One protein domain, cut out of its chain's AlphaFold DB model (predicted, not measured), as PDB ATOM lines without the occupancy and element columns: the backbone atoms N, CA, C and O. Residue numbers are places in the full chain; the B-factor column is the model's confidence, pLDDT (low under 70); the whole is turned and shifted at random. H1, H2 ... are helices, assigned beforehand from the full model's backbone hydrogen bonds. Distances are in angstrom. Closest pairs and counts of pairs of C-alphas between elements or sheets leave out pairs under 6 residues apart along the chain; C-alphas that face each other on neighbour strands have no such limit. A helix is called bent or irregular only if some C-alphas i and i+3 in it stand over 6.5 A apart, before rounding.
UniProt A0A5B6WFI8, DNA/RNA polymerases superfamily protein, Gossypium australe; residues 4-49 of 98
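Overview. This is residues 4 to 49 of the 98 residues of the protein "DNA/RNA polymerases superfamily protein" of Gossypium australe (UniProt A0A5B6WFI8). One long, kinked helix, H2, makes the length of a rod, and a short helix, H1, is set off to the side of its first end on the link of residues 9 to 14. No second part packs on H2. The printed part has 46 residues with two named helices, H1 then H2, and no named strand; the class is all helix. It is extended, with a radius of gyration of the C-alphas of 18.1 A and spans of 55 by 18 by 11 A.

Along the chain. H1 is residues 4 to 8, beginning at C-alpha 4 (44.292, 17.852, -21.704). H2 is residues 15 to 47, 45.9 A from first to last C-alpha, ending at C-alpha 47 (20.974, 12.922, 14.703).

Arrangement. H1 and H2 are apart, joined by a short link of 6 residues. H2 has a kink of 32 degrees near Thr 34; it is neither bent nor irregular, but only just: C-alphas 31 and 34 are 6.4 A apart. Every O i to N i+4 pair is within hydrogen-bond range in H1, and 27 of 29 in H2.

Size, cuts and confidence. The C-alphas farthest apart, of Gly 9 and Ile 49, are 54.9 A apart. The printed part has no cut. Residues 4 to 18 and 45 to 49 have pLDDT under 70.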
ATOM      1  N   ASN A   4      43.007  17.900 -21.006       57.16
ATOM      2  CA  ASN A   4      44.292  17.852 -21.704       57.16
ATOM      3  C   ASN A   4      44.237  17.216 -23.107       57.16
ATOM      4  O   ASN A   4      44.990  17.620 -23.984       57.16
ATOM      5  N   LYS A   5      43.339  16.249 -23.343       61.03
ATOM      6  CA  LYS A   5      43.193  15.597 -24.656       61.03
ATOM      7  C   LYS A   5      42.579  16.526 -25.702       61.03
ATOM      8  O   LYS A   5      42.850  16.346 -26.879       61.03
ATOM      9  N   ALA A   6      41.756  17.482 -25.268       63.31
ATOM     10  CA  ALA A   6      41.129  18.457 -26.155       63.31
ATOM     11  C   ALA A   6      42.119  19.533 -26.628       63.31
ATOM     12  O   ALA A   6      41.995  20.008 -27.746       63.31
ATOM     13  N   LEU A   7      43.103  19.889 -25.795       61.94
ATOM     14  CA  LEU A   7      44.084  20.932 -26.111       61.94
ATOM     15  C   LEU A   7      45.272  20.425 -26.931       61.94
ATOM     16  O   LEU A   7      45.766  21.149 -27.784       61.94
ATOM     17  N   TYR A   8      45.732  19.199 -26.675       64.44
ATOM     18  CA  TYR A   8      46.990  18.714 -27.252       64.44
ATOM     19  C   TYR A   8      46.824  17.507 -28.178       64.44
ATOM     20  O   TYR A   8      47.804  17.067 -28.749       64.44
ATOM     21  N   GLY A   9      45.630  16.926 -28.343       62.41
ATOM     22  CA  GLY A   9      45.390  15.833 -29.306       62.41
ATOM     23  C   GLY A   9      46.084  14.490 -29.005       62.41
ATOM     24  O   GLY A   9      45.732  13.474 -29.597       62.41
ATOM     25  N   HIS A  10      47.013  14.435 -28.048       62.69
ATOM     26  CA  HIS A  10      47.711  13.223 -27.608       62.69
ATOM     27  C   HIS A  10      47.752  13.122 -26.075       62.69
ATOM     28  O   HIS A  10      47.616  14.104 -25.341       62.69
ATOM     29  N   LYS A  11      47.892  11.894 -25.549       58.41
ATOM     30  CA  LYS A  11      48.029  11.661 -24.100       58.41
ATOM     31  C   LYS A  11      49.433  12.095 -23.665       58.41
ATOM     32  O   LYS A  11      50.338  11.272 -23.641       58.41
ATOM     33  N   CYS A  12      49.613  13.364 -23.303       58.03
ATOM     34  CA  CYS A  12      50.859  13.830 -22.692       58.03
ATOM     35  C   CYS A  12      51.104  13.053 -21.382       58.03
ATOM     36  O   CYS A  12      50.399  13.258 -20.392       58.03
ATOM     37  N   GLN A  13      52.073  12.136 -21.386       60.56
ATOM     38  CA  GLN A  13      52.581  11.434 -20.201       60.56
ATOM     39  C   GLN A  13      53.818  12.155 -19.644       60.56
ATOM     40  O   GLN A  13      54.818  11.538 -19.302       60.56
ATOM     41  N   THR A  14      53.785  13.484 -19.565       64.12
ATOM     42  CA  THR A  14      54.881  14.247 -18.965       64.12
ATOM     43  C   THR A  14      54.767  14.214 -17.432       64.12
ATOM     44  O   THR A  14      53.695  14.518 -16.897       64.12
ATOM     45  N   PRO A  15      55.840  13.882 -16.684       64.44
ATOM     46  CA  PRO A  15      55.824  13.825 -15.213       64.44
ATOM     47  C   PRO A  15      55.326  15.124 -14.554       64.44
ATOM     48  O   PRO A  15      54.635  15.105 -13.533       64.44
ATOM     49  N   LEU A  16      55.604  16.260 -15.200       63.97
ATOM     50  CA  LEU A  16      55.161  17.594 -14.791       63.97
ATOM     51  C   LEU A  16      53.628  17.733 -14.746       63.97
ATOM     52  O   LEU A  16      53.090  18.386 -13.852       63.97
ATOM     53  N   PHE A  17      52.903  17.079 -15.659       69.50
ATOM     54  CA  PHE A  17      51.439  17.123 -15.703       69.50
ATOM     55  C   PHE A  17      50.805  16.414 -14.496       69.50
ATOM     56  O   PHE A  17      49.853  16.925 -13.903       69.50
ATOM     57  N   TRP A  18      51.365  15.274 -14.079       64.62
ATOM     58  CA  TRP A  18      50.911  14.537 -12.896       64.62
ATOM     59  C   TRP A  18      51.181  15.296 -11.596       64.62
ATOM     60  O   TRP A  18      50.312  15.350 -10.726       64.62
ATOM     61  N   SER A  19      52.349  15.937 -11.493       70.81
ATOM     62  CA  SER A  19      52.688  16.809 -10.362       70.81
ATOM     63  C   SER A  19      51.673  17.947 -10.210       70.81
ATOM     64  O   SER A  19      51.126  18.168  -9.127       70.81
ATOM     65  N   ASN A  20      51.324  18.607 -11.317       74.88
ATOM     66  CA  ASN A  20      50.339  19.687 -11.308       74.88
ATOM     67  C   ASN A  20      48.919  19.187 -10.989       74.88
ATOM     68  O   ASN A  20      48.223  19.814 -10.192       74.88
ATOM     69  N   LEU A  21      48.501  18.031 -11.515       79.88
ATOM     70  CA  LEU A  21      47.217  17.410 -11.159       79.88
ATOM     71  C   LEU A  21      47.112  17.087  -9.663       79.88
ATOM     72  O   LEU A  21      46.058  17.306  -9.063       79.88
ATOM     73  N   ASN A  22      48.193  16.593  -9.055       80.25
ATOM     74  CA  ASN A  22      48.230  16.292  -7.625       80.25
ATOM     75  C   ASN A  22      48.076  17.561  -6.777       80.25
ATOM     76  O   ASN A  22      47.314  17.551  -5.810       80.25
ATOM     77  N   LYS A  23      48.720  18.667  -7.174       83.94
ATOM     78  CA  LYS A  23      48.572  19.975  -6.510       83.94
ATOM     79  C   LYS A  23      47.145  20.517  -6.628       83.94
ATOM     80  O   LYS A  23      46.564  20.938  -5.633       83.94
ATOM     81  N   VAL A  24      46.543  20.437  -7.819       86.19
ATOM     82  CA  VAL A  24      45.146  20.855  -8.044       86.19
ATOM     83  C   VAL A  24      44.172  20.015  -7.212       86.19
ATOM     84  O   VAL A  24      43.228  20.556  -6.634       86.19
ATOM     85  N   ARG A  25      44.405  18.700  -7.103       86.19
ATOM     86  CA  ARG A  25      43.603  17.812  -6.250       86.19
ATOM     87  C   ARG A  25      43.721  18.194  -4.774       86.19
ATOM     88  O   ARG A  25      42.693  18.360  -4.131       86.19
ATOM     89  N   ALA A  26      44.938  18.428  -4.281       87.69
ATOM     90  CA  ALA A  26      45.175  18.834  -2.897       87.69
ATOM     91  C   ALA A  26      44.462  20.150  -2.538       87.69
ATOM     92  O   ALA A  26      43.801  20.232  -1.505       87.69
ATOM     93  N   ILE A  27      44.515  21.154  -3.421       87.75
ATOM     94  CA  ILE A  27      43.798  22.427  -3.230       87.75
ATOM     95  C   ILE A  27      42.282  22.193  -3.196       87.75
ATOM     96  O   ILE A  27      41.583  22.742  -2.347       87.75
ATOM     97  N   ARG A  28      41.756  21.347  -4.090       90.19
ATOM     98  CA  ARG A  28      40.325  21.023  -4.124       90.19
ATOM     99  C   ARG A  28      39.864  20.316  -2.849       90.19
ATOM    100  O   ARG A  28      38.779  20.624  -2.359       90.19
ATOM    101  N   ASP A  29      40.659  19.391  -2.328       89.69
ATOM    102  CA  ASP A  29      40.338  18.653  -1.105       89.69
ATOM    103  C   ASP A  29      40.406  19.572   0.124       89.69
ATOM    104  O   ASP A  29      39.495  19.564   0.953       89.69
ATOM    105  N   PHE A  30      41.396  20.468   0.174       89.88
ATOM    106  CA  PHE A  30      41.484  21.511   1.198       89.88
ATOM    107  C   PHE A  30      40.260  22.443   1.190       89.88
ATOM    108  O   PHE A  30      39.658  22.706   2.234       89.88
ATOM    109  N   LEU A  31      39.827  22.891   0.007       90.62
ATOM    110  CA  LEU A  31      38.642  23.742  -0.139       90.62
ATOM    111  C   LEU A  31      37.342  23.020   0.250       90.62
ATOM    112  O   LEU A  31      36.417  23.660   0.753       90.62
ATOM    113  N   LYS A  32      37.260  21.699   0.053       90.69
ATOM    114  CA  LYS A  32      36.103  20.879   0.456       90.69
ATOM    115  C   LYS A  32      36.057  20.580   1.953       90.69
ATOM    116  O   LYS A  32      34.963  20.480   2.508       90.69
ATOM    117  N   ALA A  33      37.209  20.517   2.621       87.31
ATOM    118  CA  ALA A  33      37.297  20.159   4.036       87.31
ATOM    119  C   ALA A  33      36.439  21.063   4.944       87.31
ATOM    120  O   ALA A  33      35.787  20.582   5.872       87.31
ATOM    121  N   THR A  34      36.376  22.369   4.661       81.38
ATOM    122  CA  THR A  34      35.605  23.316   5.485       81.38
ATOM    123  C   THR A  34      34.080  23.153   5.316       81.38
ATOM    124  O   THR A  34      33.385  23.009   6.329       81.38
ATOM    125  N   PRO A  35      33.517  23.138   4.089       89.12
ATOM    126  CA  PRO A  35      32.115  22.780   3.860       89.12
ATOM    127  C   PRO A  35      31.724  21.402   4.406       89.12
ATOM    128  O   PRO A  35      30.662  21.277   5.018       89.12
ATOM    129  N   ASP A  36      32.567  20.386   4.224       88.50
ATOM    130  CA  ASP A  36      32.275  19.023   4.678       88.50
ATOM    131  C   ASP A  36      32.263  18.934   6.207       88.50
ATOM    132  O   ASP A  36      31.354  18.336   6.788       88.50
ATOM    133  N   ARG A  37      33.172  19.648   6.883       86.12
ATOM    134  CA  ARG A  37      33.142  19.813   8.342       86.12
ATOM    135  C   ARG A  37      31.855  20.498   8.815       86.12
ATOM    136  O   ARG A  37      31.223  20.019   9.756       86.12
ATOM    137  N   LYS A  38      31.420  21.581   8.155       85.69
ATOM    138  CA  LYS A  38      30.142  22.255   8.473       85.69
ATOM    139  C   LYS A  38      28.942  21.318   8.291       85.69
ATOM    140  O   LYS A  38      28.074  21.269   9.164       85.69
ATOM    141  N   LYS A  39      28.904  20.552   7.195       86.81
ATOM    142  CA  LYS A  39      27.858  19.545   6.938       86.81
ATOM    143  C   LYS A  39      27.859  18.440   7.989       86.81
ATOM    144  O   LYS A  39      26.789  18.075   8.460       86.81
ATOM    145  N   SER A  40      29.030  17.952   8.391       84.44
ATOM    146  CA  SER A  40      29.158  16.944   9.448       84.44
ATOM    147  C   SER A  40      28.578  17.444  10.774       84.44
ATOM    148  O   SER A  40      27.717  16.778  11.346       84.44
ATOM    149  N   TYR A  41      28.921  18.663  11.213       78.75
ATOM    150  CA  TYR A  41      28.325  19.245  12.423       78.75
ATOM    151  C   TYR A  41      26.805  19.419  12.321       78.75
ATOM    152  O   TYR A  41      26.089  19.119  13.277       78.75
ATOM    153  N   ALA A  42      26.296  19.882  11.176       74.94
ATOM    154  CA  ALA A  42      24.856  20.017  10.958       74.94
ATOM    155  C   ALA A  42      24.139  18.654  10.975       74.94
ATOM    156  O   ALA A  42      23.067  18.526  11.565       74.94
ATOM    157  N   ASN A  43      24.745  17.626  10.378       77.69
ATOM    158  CA  ASN A  43      24.207  16.267  10.350       77.69
ATOM    159  C   ASN A  43      24.251  15.602  11.732       77.69
ATOM    160  O   ASN A  43      23.276  14.961  12.117       77.69
ATOM    161  N   LEU A  44      25.329  15.793  12.500       74.38
ATOM    162  CA  LEU A  44      25.415  15.329  13.886       74.38
ATOM    163  C   LEU A  44      24.324  15.977  14.738       74.38
ATOM    164  O   LEU A  44      23.568  15.262  15.386       74.38
ATOM    165  N   LYS A  45      24.155  17.306  14.669       69.50
ATOM    166  CA  LYS A  45      23.075  17.994  15.396       69.50
ATOM    167  C   LYS A  45      21.686  17.470  15.032       69.50
ATOM    168  O   LYS A  45      20.851  17.384  15.916       69.50
ATOM    169  N   ARG A  46      21.436  17.091  13.774       65.38
ATOM    170  CA  ARG A  46      20.166  16.466  13.365       65.38
ATOM    171  C   ARG A  46      19.967  15.066  13.955       65.38
ATOM    172  O   ARG A  46      18.848  14.757  14.337       65.38
ATOM    173  N   LYS A  47      21.026  14.254  14.066       60.88
ATOM    174  CA  LYS A  47      20.974  12.922  14.703       60.88
ATOM    175  C   LYS A  47      20.776  12.982  16.223       60.88
ATOM    176  O   LYS A  47      20.123  12.115  16.779       60.88
ATOM    177  N   TYR A  48      21.296  14.009  16.897       58.97
ATOM    178  CA  TYR A  48      21.076  14.199  18.342       58.97
ATOM    179  C   TYR A  48      19.657  14.679  18.699       58.97
ATOM    180  O   TYR A  48      19.314  14.687  19.873       58.97
ATOM    181  N   ILE A  49      18.827  15.065  17.721       63.97
ATOM    182  CA  ILE A  49      17.416  15.454  17.938       63.97
ATOM    183  C   ILE A  49      16.497  14.213  17.945       63.97
ATOM    184  O   ILE A  49      15.275  14.311  17.935       63.97
TER     185      ILE A  49